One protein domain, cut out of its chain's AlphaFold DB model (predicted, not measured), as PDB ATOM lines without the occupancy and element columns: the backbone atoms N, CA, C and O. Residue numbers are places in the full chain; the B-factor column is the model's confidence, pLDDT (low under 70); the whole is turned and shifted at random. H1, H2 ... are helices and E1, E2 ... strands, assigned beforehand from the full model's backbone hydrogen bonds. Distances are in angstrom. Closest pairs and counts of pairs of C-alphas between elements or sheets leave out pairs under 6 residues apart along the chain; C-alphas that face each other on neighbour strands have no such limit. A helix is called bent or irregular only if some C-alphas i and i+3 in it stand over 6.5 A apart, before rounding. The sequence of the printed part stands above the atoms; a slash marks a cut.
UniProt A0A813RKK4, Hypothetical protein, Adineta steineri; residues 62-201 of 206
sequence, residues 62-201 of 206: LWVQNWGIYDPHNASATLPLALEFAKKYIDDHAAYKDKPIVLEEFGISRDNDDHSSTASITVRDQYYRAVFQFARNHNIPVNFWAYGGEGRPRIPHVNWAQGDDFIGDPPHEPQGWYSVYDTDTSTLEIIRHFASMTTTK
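Overview. This is residues 62 to 201 of the 206 residues of the protein "Hypothetical protein" of Adineta steineri (UniProt A0A813RKK4). Three helices, H1, H2 and H3, run the same way side by side in a row with H2 in the middle, and the strands E1 and E2 lie to one side of this row. Most of the long loop of residues 150 to 184 makes a head near the end where H2 and H3 begin. The printed part has 140 residues, with three named helices and two named strands in the order H1, E1, H2, E2, H3; no two named strands pair, and the class is mostly helix, with under half of the residues in named elements. The whole is compact, with a radius of gyration of the C-alphas of 15.2 A and spans of 45 by 34 by 27 A.

Along the chain. The longest helix, H1, holds residues 72 to 94 and is 27.1 A from first to last C-alpha; C-alpha 72 stands at (42.959, 34.699, 59.725). H1 is irregular, with C-alphas 73 and 76 8.7 A apart, and it has a kink of 76 degrees near residue 79. H2, residues 122 to 138, is 25.4 A long, and H3, residues 185 to 199, is 21.1 A long, ending with C-alpha 199 at (14.427, 18.970, 64.246). E1, residues 101 to 106, is 14.2 A long and begins with C-alpha 101 at (16.509, 35.054, 70.678). E2 is residues 147 to 149, 5.6 A from first to last C-alpha.

Arrangement. H1 and H2 touch, their closest C-alphas being those of Lys 87 and Phe 134, 6.1 A apart. They run the same way at a shallow tilt of 11 degrees. H2 also touches H3, where the closest C-alphas, those of Asp 125 and Thr 187, are 5.6 A apart. These two run the same way at a shallow tilt of 8 degrees. H1 and H3 are apart. The closest C-alphas of E1 and H2, those of Leu 103 and Ala 135, are 7.9 A apart, while E1 and H3 are apart. E2 pairs with no named strand, but its residues 147 to 149 make a short parallel pairing with residues 180 to 181. E2 is apart from H1, H2, H3 and E1. Every O i to N i+4 pair is within hydrogen-bond range in H3; the counts are 15 of 19 in H1 and 12 of 13 in H2.

Size, cuts and confidence. The two C-alphas farthest apart are those of Lys 97 and Gly 163, 45.4 A. The printed part has no cut. The links from E1 to H2, 15 residues, and from E2 to H3, 35 residues, are long. The mean pLDDT of the printed part is 96.7, and residues 199 to 201 are under 70.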
ATOM      1  N   LEU A  62      27.442  37.759  65.263       98.81
ATOM      2  CA  LEU A  62      28.767  37.421  65.787       98.81
ATOM      3  C   LEU A  62      29.847  37.520  64.703       98.81
ATOM      4  O   LEU A  62      30.067  36.585  63.934       98.81
ATOM      5  N   TRP A  63      30.587  38.632  64.727       98.69
ATOM      6  CA  TRP A  63      31.565  39.000  63.701       98.69
ATOM      7  C   TRP A  63      32.994  39.117  64.247       98.69
ATOM      8  O   TRP A  63      33.623  40.173  64.212       98.69
ATOM      9  N   VAL A  64      33.532  38.012  64.779       98.69
ATOM     10  CA  VAL A  64      34.838  38.002  65.480       98.69
ATOM     11  C   VAL A  64      36.007  38.515  64.629       98.69
ATOM     12  O   VAL A  64      36.948  39.084  65.183       98.69
ATOM     13  N   GLN A  65      35.951  38.347  63.305       98.56
ATOM     14  CA  GLN A  65      36.962  38.873  62.385       98.56
ATOM     15  C   GLN A  65      36.818  40.389  62.210       98.56
ATOM     16  O   GLN A  65      37.775  41.126  62.437       98.56
ATOM     17  N   ASN A  66      35.615  40.879  61.897       98.31
ATOM     18  CA  ASN A  66      35.336  42.308  61.710       98.31
ATOM     19  C   ASN A  66      35.597  43.117  62.991       98.31
ATOM     20  O   ASN A  66      35.983  44.284  62.933       98.31
ATOM     21  N   TRP A  67      35.409  42.498  64.155       98.25
ATOM     22  CA  TRP A  67      35.647  43.102  65.466       98.25
ATOM     23  C   TRP A  67      37.112  43.039  65.924       98.25
ATOM     24  O   TRP A  67      37.426  43.497  67.023       98.25
ATOM     25  N   GLY A  68      38.013  42.488  65.102       98.12
ATOM     26  CA  GLY A  68      39.454  42.435  65.372       98.12
ATOM     27  C   GLY A  68      39.868  41.423  66.443       98.12
ATOM     28  O   GLY A  68      40.954  41.533  67.007       98.12
ATOM     29  N   ILE A  69      39.006  40.451  66.752       98.50
ATOM     30  CA  ILE A  69      39.257  39.408  67.758       98.50
ATOM     31  C   ILE A  69      39.957  38.205  67.116       98.50
ATOM     32  O   ILE A  69      40.789  37.549  67.742       98.50
ATOM     33  N   TYR A  70      39.623  37.932  65.857       98.75
ATOM     34  CA  TYR A  70      40.214  36.889  65.034       98.75
ATOM     35  C   TYR A  70      41.014  37.505  63.885       98.75
ATOM     36  O   TYR A  70      40.505  38.357  63.160       98.75
ATOM     37  N   ASP A  71      42.246  37.029  63.707       98.75
ATOM     38  CA  ASP A  71      43.085  37.331  62.546       98.75
ATOM     39  C   ASP A  71      43.328  36.031  61.761       98.75
ATOM     40  O   ASP A  71      44.022  35.140  62.275       98.75
ATOM     41  N   PRO A  72      42.793  35.900  60.534       98.38
ATOM     42  CA  PRO A  72      42.959  34.699  59.725       98.38
ATOM     43  C   PRO A  72      44.400  34.431  59.278       98.38
ATOM     44  O   PRO A  72      44.740  33.270  59.046       98.38
ATOM     45  N   HIS A  73      45.271  35.445  59.218       98.50
ATOM     46  CA  HIS A  73      46.697  35.265  58.916       98.50
ATOM     47  C   HIS A  73      47.508  34.782  60.125       98.50
ATOM     48  O   HIS A  73      48.652  34.353  59.981       98.50
ATOM     49  N   ASN A  74      46.913  34.816  61.319       98.38
ATOM     50  CA  ASN A  74      47.505  34.326  62.560       98.38
ATOM     51  C   ASN A  74      46.529  33.412  63.322       98.38
ATOM     52  O   ASN A  74      46.422  33.449  64.554       98.38
ATOM     53  N   ALA A  75      45.794  32.583  62.577       98.38
ATOM     54  CA  ALA A  75      44.681  31.799  63.100       98.38
ATOM     55  C   ALA A  75      45.067  30.892  64.280       98.38
ATOM     56  O   ALA A  75      44.284  30.736  65.213       98.38
ATOM     57  N   SER A  76      46.280  30.327  64.289       97.94
ATOM     58  CA  SER A  76      46.744  29.468  65.388       97.94
ATOM     59  C   SER A  76      46.801  30.194  66.733       97.94
ATOM     60  O   SER A  76      46.579  29.571  67.768       97.94
ATOM     61  N   ALA A  77      47.107  31.495  66.728       98.31
ATOM     62  CA  ALA A  77      47.183  32.297  67.942       98.31
ATOM     63  C   ALA A  77      45.838  32.944  68.299       98.31
ATOM     64  O   ALA A  77      45.534  33.104  69.480       98.31
ATOM     65  N   THR A  78      45.034  33.319  67.300       98.75
ATOM     66  CA  THR A  78      43.824  34.130  67.510       98.75
ATOM     67  C   THR A  78      42.530  33.320  67.572       98.75
ATOM     68  O   THR A  78      41.605  33.739  68.264       98.75
ATOM     69  N   LEU A  79      42.448  32.135  66.946       98.81
ATOM     70  CA  LEU A  79      41.239  31.302  67.003       98.81
ATOM     71  C   LEU A  79      40.839  30.942  68.448       98.81
ATOM     72  O   LEU A  79      39.658  31.088  68.760       98.81
ATOM     73  N   PRO A  80      41.744  30.516  69.356       98.75
ATOM     74  CA  PRO A  80      41.350  30.202  70.732       98.75
ATOM     75  C   PRO A  80      40.694  31.390  71.453       98.75
ATOM     76  O   PRO A  80      39.671  31.215  72.113       98.75
ATOM     77  N   LEU A  81      41.236  32.600  71.262       98.50
ATOM     78  CA  LEU A  81      40.692  33.840  71.826       98.50
ATOM     79  C   LEU A  81      39.324  34.176  71.218       98.50
ATOM     80  O   LEU A  81      38.391  34.532  71.934       98.50
ATOM     81  N   ALA A  82      39.182  34.005  69.903       98.75
ATOM     82  CA  ALA A  82      37.921  34.210  69.203       98.75
ATOM     83  C   ALA A  82      36.832  33.228  69.657       98.75
ATOM     84  O   ALA A  82      35.675  33.622  69.786       98.75
ATOM     85  N   LEU A  83      37.183  31.968  69.941       98.94
ATOM     86  CA  LEU A  83      36.252  30.966  70.466       98.94
ATOM     87  C   LEU A  83      35.838  31.249  71.912       98.94
ATOM     88  O   LEU A  83      34.662  31.097  72.244       98.94
ATOM     89  N   GLU A  84      36.774  31.676  72.762       98.88
ATOM     90  CA  GLU A  84      36.464  32.108  74.127       98.88
ATOM     91  C   GLU A  84      35.512  33.307  74.113       98.88
ATOM     92  O   GLU A  84      34.477  33.295  74.787       98.88
ATOM     93  N   PHE A  85      35.816  34.306  73.278       98.81
ATOM     94  CA  PHE A  85      34.954  35.463  73.089       98.81
ATOM     95  C   PHE A  85      33.573  35.059  72.569       98.81
ATOM     96  O   PHE A  85      32.570  35.437  73.164       98.81
ATOM     97  N   ALA A  86      33.507  34.258  71.501       98.81
ATOM     98  CA  ALA A  86      32.254  33.782  70.917       98.81
ATOM     99  C   ALA A  86      31.389  33.053  71.948       98.81
ATOM    100  O   ALA A  86      30.195  33.331  72.065       98.81
ATOM    101  N   LYS A  87      31.994  32.158  72.738       98.88
ATOM    102  CA  LYS A  87      31.293  31.444  73.805       98.88
ATOM    103  C   LYS A  87      30.710  32.419  74.822       98.88
ATOM    104  O   LYS A  87      29.522  32.336  75.119       98.88
ATOM    105  N   LYS A  88      31.526  33.344  75.338       98.75
ATOM    106  CA  LYS A  88      31.067  34.341  76.309       98.75
ATOM    107  C   LYS A  88      29.962  35.225  75.727       98.75
ATOM    108  O   LYS A  88      28.970  35.468  76.401       98.75
ATOM    109  N   TYR A  89      30.115  35.675  74.487       98.56
ATOM    110  CA  TYR A  89      29.137  36.522  73.815       98.56
ATOM    111  C   TYR A  89      27.791  35.802  73.677       98.56
ATOM    112  O   TYR A  89      26.757  36.374  74.010       98.56
ATOM    113  N   ILE A  90      27.791  34.527  73.276       98.75
ATOM    114  CA  ILE A  90      26.575  33.703  73.212       98.75
ATOM    115  C   ILE A  90      25.991  33.468  74.612       98.75
ATOM    116  O   ILE A  90      24.779  33.577  74.770       98.75
ATOM    117  N   ASP A  91      26.814  33.190  75.628       98.50
ATOM    118  CA  ASP A  91      26.354  33.010  77.015       98.50
ATOM    119  C   ASP A  91      25.671  34.284  77.560       98.50
ATOM    120  O   ASP A  91      24.608  34.201  78.178       98.50
ATOM    121  N   ASP A  92      26.245  35.461  77.296       97.88
ATOM    122  CA  ASP A  92      25.696  36.753  77.721       97.88
ATOM    123  C   ASP A  92      24.340  37.034  77.048       97.88
ATOM    124  O   ASP A  92      23.394  37.471  77.704       97.88
ATOM    125  N   HIS A  93      24.207  36.739  75.752       98.38
ATOM    126  CA  HIS A  93      22.938  36.887  75.031       98.38
ATOM    127  C   HIS A  93      21.918  35.812  75.428       98.38
ATOM    128  O   HIS A  93      20.730  36.101  75.537       98.38
ATOM    129  N   ALA A  94      22.357  34.593  75.746       97.44
ATOM    130  CA  ALA A  94      21.490  33.545  76.278       97.44
ATOM    131  C   ALA A  94      20.897  33.909  77.650       97.44
ATOM    132  O   ALA A  94      19.855  33.367  78.035       97.44
ATOM    133  N   ALA A  95      21.536  34.812  78.401       97.06
ATOM    134  CA  ALA A  95      21.017  35.330  79.662       97.06
ATOM    135  C   ALA A  95      19.850  36.318  79.480       97.06
ATOM    136  O   ALA A  95      19.111  36.540  80.438       97.06
ATOM    137  N   TYR A  96      19.629  36.862  78.277       95.94
ATOM    138  CA  TYR A  96      18.437  37.651  77.960       95.94
ATOM    139  C   TYR A  96      17.186  36.763  77.987       95.94
ATOM    140  O   TYR A  96      17.130  35.731  77.315       95.94
ATOM    141  N   LYS A  97      16.187  37.142  78.795       94.19
ATOM    142  CA  LYS A  97      14.963  36.347  79.023       94.19
ATOM    143  C   LYS A  97      13.666  37.061  78.657       94.19
ATOM    144  O   LYS A  97      12.610  36.446  78.783       94.19
ATOM    145  N   ASP A  98      13.722  38.312  78.201       96.50
ATOM    146  CA  ASP A  98      12.495  39.076  77.944       96.50
ATOM    147  C   ASP A  98      11.748  38.539  76.712       96.50
ATOM    148  O   ASP A  98      10.517  38.562  76.680       96.50
ATOM    149  N   LYS A  99      12.479  38.040  75.700       97.94
ATOM    150  CA  LYS A  99      11.933  37.488  74.447       97.94
ATOM    151  C   LYS A  99      12.795  36.334  73.916       97.94
ATOM    152  O   LYS A  99      13.968  36.245  74.287       97.94
ATOM    153  N   PRO A 100      12.257  35.457  73.040       98.31
ATOM    154  CA  PRO A 100      13.071  34.501  72.287       98.31
ATOM    155  C   PRO A 100      14.205  35.205  71.539       98.31
ATOM    156  O   PRO A 100      14.073  36.377  71.192       98.31
ATOM    157  N   ILE A 101      15.298  34.492  71.278       98.00
ATOM    158  CA  ILE A 101      16.509  35.054  70.678       98.00
ATOM    159  C   ILE A 101      17.046  34.163  69.555       98.00
ATOM    160  O   ILE A 101      16.992  32.938  69.670       98.00
ATOM    161  N   VAL A 102      17.570  34.782  68.496       98.62
ATOM    162  CA  VAL A 102      18.203  34.123  67.343       98.62
ATOM    163  C   VAL A 102      19.599  34.714  67.109       98.62
ATOM    164  O   VAL A 102      19.755  35.933  67.128       98.62
ATOM    165  N   LEU A 103      20.606  33.858  66.898       98.75
ATOM    166  CA  LEU A 103      21.912  34.270  66.360       98.75
ATOM    167  C   LEU A 103      21.795  34.302  64.836       98.75
ATOM    168  O   LEU A 103      22.005  33.280  64.185       98.75
ATOM    169  N   GLU A 104      21.361  35.423  64.275       98.69
ATOM    170  CA  GLU A 104      20.947  35.442  62.867       98.69
ATOM    171  C   GLU A 104      22.078  35.708  61.873       98.69
ATOM    172  O   GLU A 104      21.909  35.452  60.684       98.69
ATOM    173  N   GLU A 105      23.256  36.103  62.357       98.81
ATOM    174  CA  GLU A 105      24.461  36.178  61.534       98.81
ATOM    175  C   GLU A 105      25.702  35.760  62.320       98.81
ATOM    176  O   GLU A 105      25.937  36.196  63.450       98.81
ATOM    177  N   PHE A 106      26.524  34.910  61.710       98.88
ATOM    178  CA  PHE A 106      27.891  34.644  62.148       98.88
ATOM    179  C   PHE A 106      28.704  34.050  60.997       98.88
ATOM    180  O   PHE A 106      28.188  33.263  60.199       98.88
ATOM    181  N   GLY A 107      29.996  34.363  60.948       98.69
ATOM    182  CA  GLY A 107      30.896  33.857  59.918       98.69
ATOM    183  C   GLY A 107      32.348  34.251  60.171       98.69
ATOM    184  O   GLY A 107      32.631  35.172  60.935       98.69
ATOM    185  N   ILE A 108      33.267  33.518  59.541       98.81
ATOM    186  CA  ILE A 108      34.684  33.885  59.410       98.81
ATOM    187  C   ILE A 108      35.190  33.492  58.019       98.81
ATOM    188  O   ILE A 108      34.568  32.674  57.321       98.81
ATOM    189  N   SER A 109      36.316  34.072  57.611       98.62
ATOM    190  CA  SER A 109      36.898  33.867  56.287       98.62
ATOM    191  C   SER A 109      37.323  32.415  56.061       98.62
ATOM    192  O   SER A 109      37.286  31.572  56.964       98.62
ATOM    193  N   ARG A 110      37.747  32.105  54.834       98.75
ATOM    194  CA  ARG A 110      38.537  30.891  54.588       98.75
ATOM    195  C   ARG A 110      39.937  31.064  55.197       98.75
ATOM    196  O   ARG A 110      40.291  32.141  55.693       98.75
ATOM    197  N   ASP A 111      40.725  29.995  55.194       98.75
ATOM    198  CA  ASP A 111      42.053  29.989  55.810       98.75
ATOM    199  C   ASP A 111      42.959  31.065  55.177       98.75
ATOM    200  O   ASP A 111      43.005  31.204  53.955       98.75
ATOM    201  N   ASN A 112      43.705  31.807  56.007       98.31
ATOM    202  CA  ASN A 112      44.575  32.919  55.591       98.31
ATOM    203  C   ASN A 112      43.868  34.048  54.816       98.31
ATOM    204  O   ASN A 112      44.513  34.702  54.000       98.31
ATOM    205  N   ASP A 113      42.573  34.264  55.060       98.31
ATOM    206  CA  ASP A 113      41.755  35.275  54.370       98.31
ATOM    207  C   ASP A 113      41.713  35.077  52.847       98.31
ATOM    208  O   ASP A 113      41.580  36.019  52.067       98.31
ATOM    209  N   ASP A 114      41.859  33.835  52.384       98.50
ATOM    210  CA  ASP A 114      41.780  33.526  50.962       98.50
ATOM    211  C   ASP A 114      40.314  33.546  50.500       98.50
ATOM    212  O   ASP A 114      39.446  32.880  51.057       98.50
ATOM    213  N   HIS A 115      40.032  34.320  49.457       98.44
ATOM    214  CA  HIS A 115      38.683  34.494  48.918       98.44
ATOM    215  C   HIS A 115      38.380  33.526  47.763       98.44
ATOM    216  O   HIS A 115      37.299  33.553  47.169       98.44
ATOM    217  N   SER A 116      39.337  32.674  47.388       98.31
ATOM    218  CA  SER A 116      39.126  31.653  46.372       98.31
ATOM    219  C   SER A 116      38.147  30.596  46.867       98.31
ATOM    220  O   SER A 116      38.301  30.025  47.946       98.31
ATOM    221  N   SER A 117      37.191  30.228  46.016       97.88
ATOM    222  CA  SER A 117      36.262  29.123  46.289       97.88
ATOM    223  C   SER A 117      36.923  27.756  46.490       97.88
ATOM    224  O   SER A 117      36.285  26.837  46.993       97.88
ATOM    225  N   THR A 118      38.199  27.612  46.122       98.12
ATOM    226  CA  THR A 118      38.976  26.381  46.314       98.12
ATOM    227  C   THR A 118      39.912  26.442  47.519       98.12
ATOM    228  O   THR A 118      40.642  25.481  47.757       98.12
ATOM    229  N   ALA A 119      39.959  27.561  48.250       98.44
ATOM    230  CA  ALA A 119      40.842  27.693  49.404       98.44
ATOM    231  C   ALA A 119      40.405  26.775  50.553       98.44
ATOM    232  O   ALA A 119      39.246  26.365  50.627       98.44
ATOM    233  N   SER A 120      41.315  26.462  51.471       98.56
ATOM    234  CA  SER A 120      40.996  25.624  52.630       98.56
ATOM    235  C   SER A 120      40.025  26.326  53.589       98.56
ATOM    236  O   SER A 120      40.075  27.540  53.768       98.56
ATOM    237  N   ILE A 121      39.153  25.543  54.222       98.75
ATOM    238  CA  ILE A 121      38.117  25.972  55.184       98.75
ATOM    239  C   ILE A 121      38.310  25.305  56.549       98.75
ATOM    240  O   ILE A 121      37.372  25.144  57.327       98.75
ATOM    241  N   THR A 122      39.540  24.895  56.856       98.81
ATOM    242  CA  THR A 122      39.840  24.110  58.057       98.81
ATOM    243  C   THR A 122      39.562  24.906  59.331       98.81
ATOM    244  O   THR A 122      39.017  24.364  60.295       98.81
ATOM    245  N   VAL A 123      39.913  26.195  59.353       98.81
ATOM    246  CA  VAL A 123      39.683  27.067  60.512       98.81
ATOM    247  C   VAL A 123      38.207  27.450  60.621       98.81
ATOM    248  O   VAL A 123      37.643  27.406  61.718       98.81
ATOM    249  N   ARG A 124      37.550  27.725  59.486       98.81
ATOM    250  CA  ARG A 124      36.097  27.956  59.416       98.81
ATOM    251  C   ARG A 124      35.314  26.785  59.998       98.81
ATOM    252  O   ARG A 124      34.441  26.997  60.834       98.81
ATOM    253  N   ASP A 125      35.657  25.557  59.630       98.94
ATOM    254  CA  ASP A 125      34.989  24.356  60.133       98.94
ATOM    255  C   ASP A 125      35.144  24.188  61.650       98.94
ATOM    256  O   ASP A 125      34.189  23.808  62.335       98.94
ATOM    257  N   GLN A 126      36.326  24.490  62.201       98.88
ATOM    258  CA  GLN A 126      36.547  24.486  63.652       98.88
ATOM    259  C   GLN A 126      35.667  25.526  64.348       98.88
ATOM    260  O   GLN A 126      35.006  25.215  65.343       98.88
ATOM    261  N   TYR A 127      35.615  26.738  63.794       98.94
ATOM    262  CA  TYR A 127      34.787  27.820  64.306       98.94
ATOM    263  C   TYR A 127      33.292  27.482  64.257       98.94
ATOM    264  O   TYR A 127      32.607  27.575  65.275       98.94
ATOM    265  N   TYR A 128      32.797  26.992  63.117       98.88
ATOM    266  CA  TYR A 128      31.396  26.612  62.931       98.88
ATOM    267  C   TYR A 128      30.984  25.509  63.912       98.88
ATOM    268  O   TYR A 128      29.954  25.639  64.572       98.88
ATOM    269  N   ARG A 129      31.793  24.449  64.086       98.81
ATOM    270  CA  ARG A 129      31.503  23.392  65.078       98.81
ATOM    271  C   ARG A 129      31.340  23.961  66.486       98.81
ATOM    272  O   ARG A 129      30.398  23.580  67.181       98.81
ATOM    273  N   ALA A 130      32.233  24.861  66.890       98.88
ATOM    274  CA  ALA A 130      32.201  25.471  68.212       98.88
ATOM    275  C   ALA A 130      30.976  26.381  68.395       98.88
ATOM    276  O   ALA A 130      30.220  26.185  69.346       98.88
ATOM    277  N   VAL A 131      30.719  27.310  67.467       98.88
ATOM    278  CA  VAL A 131      29.563  28.225  67.537       98.88
ATOM    279  C   VAL A 131      28.244  27.454  67.544       98.88
ATOM    280  O   VAL A 131      27.397  27.704  68.405       98.88
ATOM    281  N   PHE A 132      28.090  26.450  66.675       98.69
ATOM    282  CA  PHE A 132      26.920  25.573  66.693       98.69
ATOM    283  C   PHE A 132      26.764  24.854  68.035       98.69
ATOM    284  O   PHE A 132      25.660  24.788  68.573       98.69
ATOM    285  N   GLN A 133      27.848  24.331  68.615       98.38
ATOM    286  CA  GLN A 133      27.794  23.697  69.931       98.38
ATOM    287  C   GLN A 133      27.374  24.686  71.028       98.38
ATOM    288  O   GLN A 133      26.528  24.348  71.859       98.38
ATOM    289  N   PHE A 134      27.921  25.903  71.034       98.56
ATOM    290  CA  PHE A 134      27.581  26.934  72.016       98.56
ATOM    291  C   PHE A 134      26.111  27.344  71.915       98.56
ATOM    292  O   PHE A 134      25.401  27.310  72.919       98.56
ATOM    293  N   ALA A 135      25.622  27.630  70.705       98.00
ATOM    294  CA  ALA A 135      24.217  27.947  70.470       98.00
ATOM    295  C   ALA A 135      23.295  26.784  70.873       98.00
ATOM    296  O   ALA A 135      22.272  26.989  71.532       98.00
ATOM    297  N   ARG A 136      23.690  25.535  70.574       96.69
ATOM    298  CA  ARG A 136      22.938  24.331  70.967       96.69
ATOM    299  C   ARG A 136      22.761  24.214  72.473       96.69
ATOM    300  O   ARG A 136      21.675  23.841  72.913       96.69
ATOM    301  N   ASN A 137      23.806  24.499  73.249       96.94
ATOM    302  CA  ASN A 137      23.764  24.392  74.709       96.94
ATOM    303  C   ASN A 137      22.666  25.280  75.316       96.94
ATOM    304  O   ASN A 137      22.102  24.928  76.350       96.94
ATOM    305  N   HIS A 138      22.310  26.369  74.630       96.50
ATOM    306  CA  HIS A 138      21.247  27.298  75.020       96.50
ATOM    307  C   HIS A 138      19.950  27.143  74.212       96.50
ATOM    308  O   HIS A 138      18.976  27.836  74.485       96.50
ATOM    309  N   ASN A 139      19.898  26.205  73.258       95.12
ATOM    310  CA  ASN A 139      18.819  26.046  72.273       95.12
ATOM    311  C   ASN A 139      18.533  27.335  71.469       95.12
ATOM    312  O   ASN A 139      17.380  27.623  71.156       95.12
ATOM    313  N   ILE A 140      19.577  28.097  71.141       96.88
ATOM    314  CA  ILE A 140      19.482  29.296  70.302       96.88
ATOM    315  C   ILE A 140      19.453  28.861  68.824       96.88
ATOM    316  O   ILE A 140      20.386  28.179  68.385       96.88
ATOM    317  N   PRO A 141      18.405  29.205  68.048       96.88
ATOM    318  CA  PRO A 141      18.404  29.050  66.597       96.88
ATOM    319  C   PRO A 141      19.461  29.953  65.967       96.88
ATOM    320  O   PRO A 141      19.743  31.032  66.491       96.88
ATOM    321  N   VAL A 142      20.028  29.516  64.843       98.06
ATOM    322  CA  VAL A 142      21.102  30.256  64.184       98.06
ATOM    323  C   VAL A 142      20.919  30.311  62.674       98.06
ATOM    324  O   VAL A 142      20.402  29.362  62.074       98.06
ATOM    325  N   ASN A 143      21.445  31.367  62.068       98.62
ATOM    326  CA  ASN A 143      21.618  31.513  60.632       98.62
ATOM    327  C   ASN A 143      23.095  31.851  60.384       98.62
ATOM    328  O   ASN A 143      23.627  32.808  60.936       98.62
ATOM    329  N   PHE A 144      23.793  30.999  59.630       98.81
ATOM    330  CA  PHE A 144      25.177  31.286  59.262       98.81
ATOM    331  C   PHE A 144      25.193  32.299  58.119       98.81
ATOM    332  O   PHE A 144      24.344  32.240  57.224       98.81
ATOM    333  N   TRP A 145      26.188  33.176  58.125       98.81
ATOM    334  CA  TRP A 145      26.448  34.082  57.022       98.81
ATOM    335  C   TRP A 145      27.662  33.582  56.227       98.81
ATOM    336  O   TRP A 145      28.751  33.424  56.782       98.81
ATOM    337  N   ALA A 146      27.528  33.276  54.939       98.69
ATOM    338  CA  ALA A 146      26.286  33.206  54.160       98.69
ATOM    339  C   ALA A 146      26.366  32.087  53.118       98.69
ATOM    340  O   ALA A 146      27.439  31.558  52.831       98.69
ATOM    341  N   TYR A 147      25.229  31.683  52.553       98.81
ATOM    342  CA  TYR A 147      25.210  30.637  51.532       98.81
ATOM    343  C   TYR A 147      25.500  31.226  50.148       98.81
ATOM    344  O   TYR A 147      24.687  31.971  49.610       98.81
ATOM    345  N   GLY A 148      26.650  30.875  49.569       98.56
ATOM    346  CA  GLY A 148      27.020  31.241  48.198       98.56
ATOM    347  C   GLY A 148      26.484  30.270  47.144       98.56
ATOM    348  O   GLY A 148      26.338  30.639  45.982       98.56
ATOM    349  N   GLY A 149      26.164  29.032  47.540       98.50
ATOM    350  CA  GLY A 149      25.642  28.014  46.629       98.50
ATOM    351  C   GLY A 149      26.578  27.753  45.448       98.50
ATOM    352  O   GLY A 149      27.780  27.575  45.642       98.50
ATOM    353  N   GLU A 150      26.014  27.722  44.242       98.38
ATOM    354  CA  GLU A 150      26.728  27.438  42.986       98.38
ATOM    355  C   GLU A 150      27.510  28.648  42.445       98.38
ATOM    356  O   GLU A 150      28.396  28.475  41.609       98.38
ATOM    357  N   GLY A 151      27.216  29.864  42.921       98.19
ATOM    358  CA  GLY A 151      27.881  31.081  42.454       98.19
ATOM    359  C   GLY A 151      29.357  31.103  42.840       98.19
ATOM    360  O   GLY A 151      29.765  30.493  43.836       98.19
ATOM    361  N   ARG A 152      30.184  31.795  42.050       98.38
ATOM    362  CA  ARG A 152      31.620  31.941  42.325       98.38
ATOM    363  C   ARG A 152      32.097  33.373  42.094       98.38
ATOM    364  O   ARG A 152      31.650  34.022  41.150       98.38
ATOM    365  N   PRO A 153      33.063  33.862  42.893       96.94
ATOM    366  CA  PRO A 153      33.712  35.125  42.592       96.94
ATOM    367  C   PRO A 153      34.426  34.988  41.246       96.94
ATOM    368  O   PRO A 153      35.316  34.148  41.093       96.94
ATOM    369  N   ARG A 154      34.065  35.825  40.266       94.88
ATOM    370  CA  ARG A 154      34.773  35.864  38.973       94.88
ATOM    371  C   ARG A 154      36.254  36.186  39.173       94.88
ATOM    372  O   ARG A 154      37.115  35.625  38.500       94.88
ATOM    373  N   ILE A 155      36.537  37.105  40.095       96.38
ATOM    374  CA  ILE A 155      37.868  37.387  40.625       96.38
ATOM    375  C   ILE A 155      37.729  37.361  42.157       96.38
ATOM    376  O   ILE A 155      36.905  38.100  42.689       96.38
ATOM    377  N   PRO A 156      38.473  36.512  42.883       95.75
ATOM    378  CA  PRO A 156      38.471  36.526  44.345       95.75
ATOM    379  C   PRO A 156      38.948  37.865  44.923       95.75
ATOM    380  O   PRO A 156      39.826  38.505  44.344       95.75
ATOM    381  N   HIS A 157      38.415  38.254  46.086       96.56
ATOM    382  CA  HIS A 157      38.852  39.430  46.859       96.56
ATOM    383  C   HIS A 157      38.627  40.794  46.166       96.56
ATOM    384  O   HIS A 157      39.154  41.819  46.596       96.56
ATOM    385  N   VAL A 158      37.820  40.845  45.102       96.25
ATOM    386  CA  VAL A 158      37.309  42.114  44.556       96.25
ATOM    387  C   VAL A 158      35.823  42.233  44.833       96.25
ATOM    388  O   VAL A 158      35.137  41.223  44.957       96.25
ATOM    389  N   ASN A 159      35.321  43.460  44.912       97.06
ATOM    390  CA  ASN A 159      33.891  43.701  45.054       97.06
ATOM    391  C   ASN A 159      33.140  43.290  43.783       97.06
ATOM    392  O   ASN A 159      33.670  43.384  42.672       97.06
ATOM    393  N   TRP A 160      31.890  42.870  43.967       97.88
ATOM    394  CA  TRP A 160      31.001  42.447  42.889       97.88
ATOM    395  C   TRP A 160      30.856  43.529  41.812       97.88
ATOM    396  O   TRP A 160      30.677  44.713  42.117       97.88
ATOM    397  N   ALA A 161      30.873  43.116  40.546       96.75
ATOM    398  CA  ALA A 161      30.537  43.960  39.409       96.75
ATOM    399  C   ALA A 161      29.311  43.424  38.662       96.75
ATOM    400  O   ALA A 161      28.988  42.240  38.710       96.75
ATOM    401  N   GLN A 162      28.639  44.303  37.916       97.12
ATOM    402  CA  GLN A 162      27.492  43.908  37.107       97.12
ATOM    403  C   GLN A 162      27.852  42.754  36.160       97.12
ATOM    404  O   GLN A 162      28.730  42.890  35.310       97.12
ATOM    405  N   GLY A 163      27.110  41.653  36.286       95.75
ATOM    406  CA  GLY A 163      27.314  40.433  35.508       95.75
ATOM    407  C   GLY A 163      28.087  39.339  36.245       95.75
ATOM    408  O   GLY A 163      28.153  38.230  35.724       95.75
ATOM    409  N   ASP A 164      28.627  39.621  37.433       97.50
ATOM    410  CA  ASP A 164      29.179  38.596  38.318       97.50
ATOM    411  C   ASP A 164      28.042  37.804  38.992       97.50
ATOM    412  O   ASP A 164      26.941  38.329  39.206       97.50
ATOM    413  N   ASP A 165      28.310  36.548  39.350       97.75
ATOM    414  CA  ASP A 165      27.359  35.721  40.095       97.75
ATOM    415  C   ASP A 165      27.016  36.370  41.440       97.75
ATOM    416  O   ASP A 165      27.880  36.935  42.116       97.75
ATOM    417  N   PHE A 166      25.757  36.254  41.863       98.00
ATOM    418  CA  PHE A 166      25.401  36.556  43.245       98.00
ATOM    419  C   PHE A 166      25.851  35.407  44.145       98.00
ATOM    420  O   PHE A 166      25.485  34.252  43.923       98.00
ATOM    421  N   ILE A 167      26.614  35.748  45.177       98.06
ATOM    422  CA  ILE A 167      27.022  34.851  46.259       98.06
ATOM    423  C   ILE A 167      26.570  35.441  47.603       98.06
ATOM    424  O   ILE A 167      25.819  36.418  47.636       98.06
ATOM    425  N   GLY A 168      26.990  34.835  48.715       97.94
ATOM    426  CA  GLY A 168      26.599  35.271  50.056       97.94
ATOM    427  C   GLY A 168      27.233  36.597  50.487       97.94
ATOM    428  O   GLY A 168      26.706  37.249  51.381       97.94
ATOM    429  N   ASP A 169      28.328  37.003  49.842       98.31
ATOM    430  CA  ASP A 169      29.032  38.252  50.137       98.31
ATOM    431  C   ASP A 169      28.389  39.421  49.358       98.31
ATOM    432  O   ASP A 169      28.444  39.445  48.121       98.31
ATOM    433  N   PRO A 170      27.763  40.407  50.023       97.06
ATOM    434  CA  PRO A 170      27.115  41.531  49.361       97.06
ATOM    435  C   PRO A 170      28.115  42.402  48.576       97.06
ATOM    436  O   PRO A 170      29.296  42.447  48.902       97.06
ATOM    437  N   PRO A 171      27.660  43.204  47.592       96.50
ATOM    438  CA  PRO A 171      28.546  43.953  46.686       96.50
ATOM    439  C   PRO A 171      29.505  44.974  47.319       96.50
ATOM    440  O   PRO A 171      30.399  45.484  46.644       96.50
ATOM    441  N   HIS A 172      29.302  45.329  48.588       94.88
ATOM    442  CA  HIS A 172      30.205  46.220  49.314       94.88
ATOM    443  C   HIS A 172      31.396  45.479  49.944       94.88
ATOM    444  O   HIS A 172      32.367  46.132  50.326       94.88
ATOM    445  N   GLU A 173      31.343  44.148  49.993       96.69
ATOM    446  CA  GLU A 173      32.378  43.272  50.527       96.69
ATOM    447  C   GLU A 173      33.155  42.563  49.404       96.69
ATOM    448  O   GLU A 173      32.616  42.332  48.306       96.69
ATOM    449  N   PRO A 174      34.422  42.190  49.663       97.56
ATOM    450  CA  PRO A 174      35.192  41.367  48.744       97.56
ATOM    451  C   PRO A 174      34.496  40.024  48.489       97.56
ATOM    452  O   PRO A 174      34.104  39.310  49.409       97.56
ATOM    453  N   GLN A 175      34.351  39.650  47.220       98.44
ATOM    454  CA  GLN A 175      33.645  38.431  46.842       98.44
ATOM    455  C   GLN A 175      34.463  37.189  47.221       98.44
ATOM    456  O   GLN A 175      35.625  37.055  46.820       98.44
ATOM    457  N   GLY A 176      33.837  36.282  47.973       98.31
ATOM    458  CA  GLY A 176      34.419  35.052  48.501       98.31
ATOM    459  C   GLY A 176      34.878  35.119  49.955       98.31
ATOM    460  O   GLY A 176      35.536  34.181  50.409       98.31
ATOM    461  N   TRP A 177      34.532  36.186  50.678       98.56
ATOM    462  CA  TRP A 177      34.963  36.400  52.055       98.56
ATOM    463  C   TRP A 177      34.342  35.379  53.019       98.56
ATOM    464  O   TRP A 177      35.041  34.519  53.562       98.56
ATOM    465  N   TYR A 178      33.019  35.401  53.179       98.75
ATOM    466  CA  TYR A 178      32.257  34.556  54.104       98.75
ATOM    467  C   TYR A 178      31.341  33.545  53.416       98.75
ATOM    468  O   TYR A 178      30.849  32.634  54.084       98.75
ATOM    469  N   SER A 179      31.174  33.621  52.092       98.75
ATOM    470  CA  SER A 179      30.403  32.631  51.332       98.75
ATOM    471  C   SER A 179      30.811  31.179  51.639       98.75
ATOM    472  O   SER A 179      31.989  30.803  51.585       98.75
ATOM    473  N   VAL A 180      29.802  30.354  51.929       98.88
ATOM    474  CA  VAL A 180      29.852  28.888  51.972       98.88
ATOM    475  C   VAL A 180      29.293  28.362  50.655       98.88
ATOM    476  O   VAL A 180      28.118  28.578  50.341       98.88
ATOM    477  N   TYR A 181      30.130  27.683  49.879       98.88
ATOM    478  CA  TYR A 181      29.762  27.172  48.559       98.88
ATOM    479  C   TYR A 181      29.155  25.769  48.627       98.88
ATOM    480  O   TYR A 181      29.359  25.027  49.586       98.88
ATOM    481  N   ASP A 182      28.464  25.363  47.564       98.69
ATOM    482  CA  ASP A 182      27.959  23.996  47.381       98.69
ATOM    483  C   ASP A 182      29.078  22.928  47.409       98.69
ATOM    484  O   ASP A 182      28.840  21.777  47.778       98.69
ATOM    485  N   THR A 183      30.316  23.324  47.092       98.69
ATOM    486  CA  THR A 183      31.512  22.469  47.140       98.69
ATOM    487  C   THR A 183      32.237  22.461  48.490       98.69
ATOM    488  O   THR A 183      33.175  21.683  48.655       98.69
ATOM    489  N   ASP A 184      31.821  23.272  49.470       98.75
ATOM    490  CA  ASP A 184      32.400  23.297  50.824       98.75
ATOM    491  C   ASP A 184      31.841  22.137  51.667       98.75
ATOM    492  O   ASP A 184      31.159  22.320  52.678       98.75
ATOM    493  N   THR A 185      32.086  20.903  51.215       98.62
ATOM    494  CA  THR A 185      31.392  19.703  51.706       98.62
ATOM    495  C   THR A 185      31.522  19.512  53.213       98.62
ATOM    496  O   THR A 185      30.546  19.136  53.858       98.62
ATOM    497  N   SER A 186      32.685  19.810  53.797       98.81
ATOM    498  CA  SER A 186      32.915  19.672  55.237       98.81
ATOM    499  C   SER A 186      32.128  20.701  56.060       98.81
ATOM    500  O   SER A 186      31.493  20.322  57.050       98.81
ATOM    501  N   THR A 187      32.056  21.963  55.621       98.81
ATOM    502  CA  THR A 187      31.199  22.983  56.247       98.81
ATOM    503  C   THR A 187      29.721  22.604  56.119       98.81
ATOM    504  O   THR A 187      28.975  22.651  57.101       98.81
ATOM    505  N   LEU A 188      29.287  22.148  54.939       98.81
ATOM    506  CA  LEU A 188      27.904  21.718  54.698       98.81
ATOM    507  C   LEU A 188      27.505  20.504  55.545       98.81
ATOM    508  O   LEU A 188      26.371  20.426  56.019       98.81
ATOM    509  N   GLU A 189      28.418  19.560  55.777       98.69
ATOM    510  CA  GLU A 189      28.197  18.433  56.685       98.69
ATOM    511  C   GLU A 189      28.013  18.888  58.134       98.69
ATOM    512  O   GLU A 189      27.117  18.388  58.817       98.69
ATOM    513  N   ILE A 190      28.805  19.861  58.599       98.69
ATOM    514  CA  ILE A 190      28.655  20.456  59.934       98.69
ATOM    515  C   ILE A 190      27.274  21.112  60.072       98.69
ATOM    516  O   ILE A 190      26.556  20.826  61.034       98.69
ATOM    517  N   ILE A 191      26.882  21.936  59.093       98.44
ATOM    518  CA  ILE A 191      25.576  22.613  59.057       98.44
ATOM    519  C   ILE A 191      24.440  21.581  59.060       98.44
ATOM    520  O   ILE A 191      23.520  21.666  59.877       98.44
ATOM    521  N   ARG A 192      24.512  20.562  58.190       97.88
ATOM    522  CA  ARG A 192      23.502  19.496  58.093       97.88
ATOM    523  C   ARG A 192      23.384  18.715  59.398       97.88
ATOM    524  O   ARG A 192      22.271  18.436  59.846       97.88
ATOM    525  N   HIS A 193      24.513  18.370  60.016       96.00
ATOM    526  CA  HIS A 193      24.524  17.671  61.293       96.00
ATOM    527  C   HIS A 193      23.823  18.500  62.373       96.00
ATOM    528  O   HIS A 193      22.908  17.994  63.024       96.00
ATOM    529  N   PHE A 194      24.172  19.781  62.511       95.19
ATOM    530  CA  PHE A 194      23.520  20.680  63.461       95.19
ATOM    531  C   PHE A 194      22.006  20.794  63.213       95.19
ATOM    532  O   PHE A 194      21.222  20.577  64.138       95.19
ATOM    533  N   ALA A 195      21.590  21.027  61.964       93.75
ATOM    534  CA  ALA A 195      20.180  21.142  61.591       93.75
ATOM    535  C   ALA A 195      19.370  19.860  61.871       93.75
ATOM    536  O   ALA A 195      18.221  19.925  62.298       93.75
ATOM    537  N   SER A 196      19.957  18.672  61.698       91.69
ATOM    538  CA  SER A 196      19.272  17.403  62.007       91.69
ATOM    539  C   SER A 196      19.037  17.174  63.511       91.69
ATOM    540  O   SER A 196      18.129  16.445  63.915       91.69
ATOM    541  N   MET A 197      19.850  17.802  64.362       84.19
ATOM    542  CA  MET A 197      19.736  17.680  65.817       84.19
ATOM    543  C   MET A 197      18.717  18.646  66.422       84.19
ATOM    544  O   MET A 197      18.271  18.429  67.549       84.19
ATOM    545  N   THR A 198      18.356  19.714  65.710       70.88
ATOM    546  CA  THR A 198      17.337  20.670  66.159       70.88
ATOM    547  C   THR A 198      15.924  20.201  65.804       70.88
ATOM    548  O   THR A 198      15.000  20.413  66.589       70.88
ATOM    549  N   THR A 199      15.741  19.475  64.694       59.97
ATOM    550  CA  THR A 199      14.427  18.970  64.246       59.97
ATOM    551  C   THR A 199      13.854  17.870  65.147       59.97
ATOM    552  O   THR A 199      12.640  17.812  65.358       59.97
ATOM    553  N   THR A 200      14.710  17.035  65.742       50.75
ATOM    554  CA  THR A 200      14.312  15.867  66.556       50.75
ATOM    555  C   THR A 200      13.692  16.209  67.915       50.75
ATOM    556  O   THR A 200      13.027  15.359  68.501       50.75
ATOM    557  N   LYS A 201      13.833  17.445  68.417       48.41
ATOM    558  CA  LYS A 201      13.182  17.875  69.672       48.41
ATOM    559  C   LYS A 201      11.742  18.375  69.496       48.41
ATOM    560  O   LYS A 201      11.037  18.475  70.494       48.41
TER     561      LYS A 201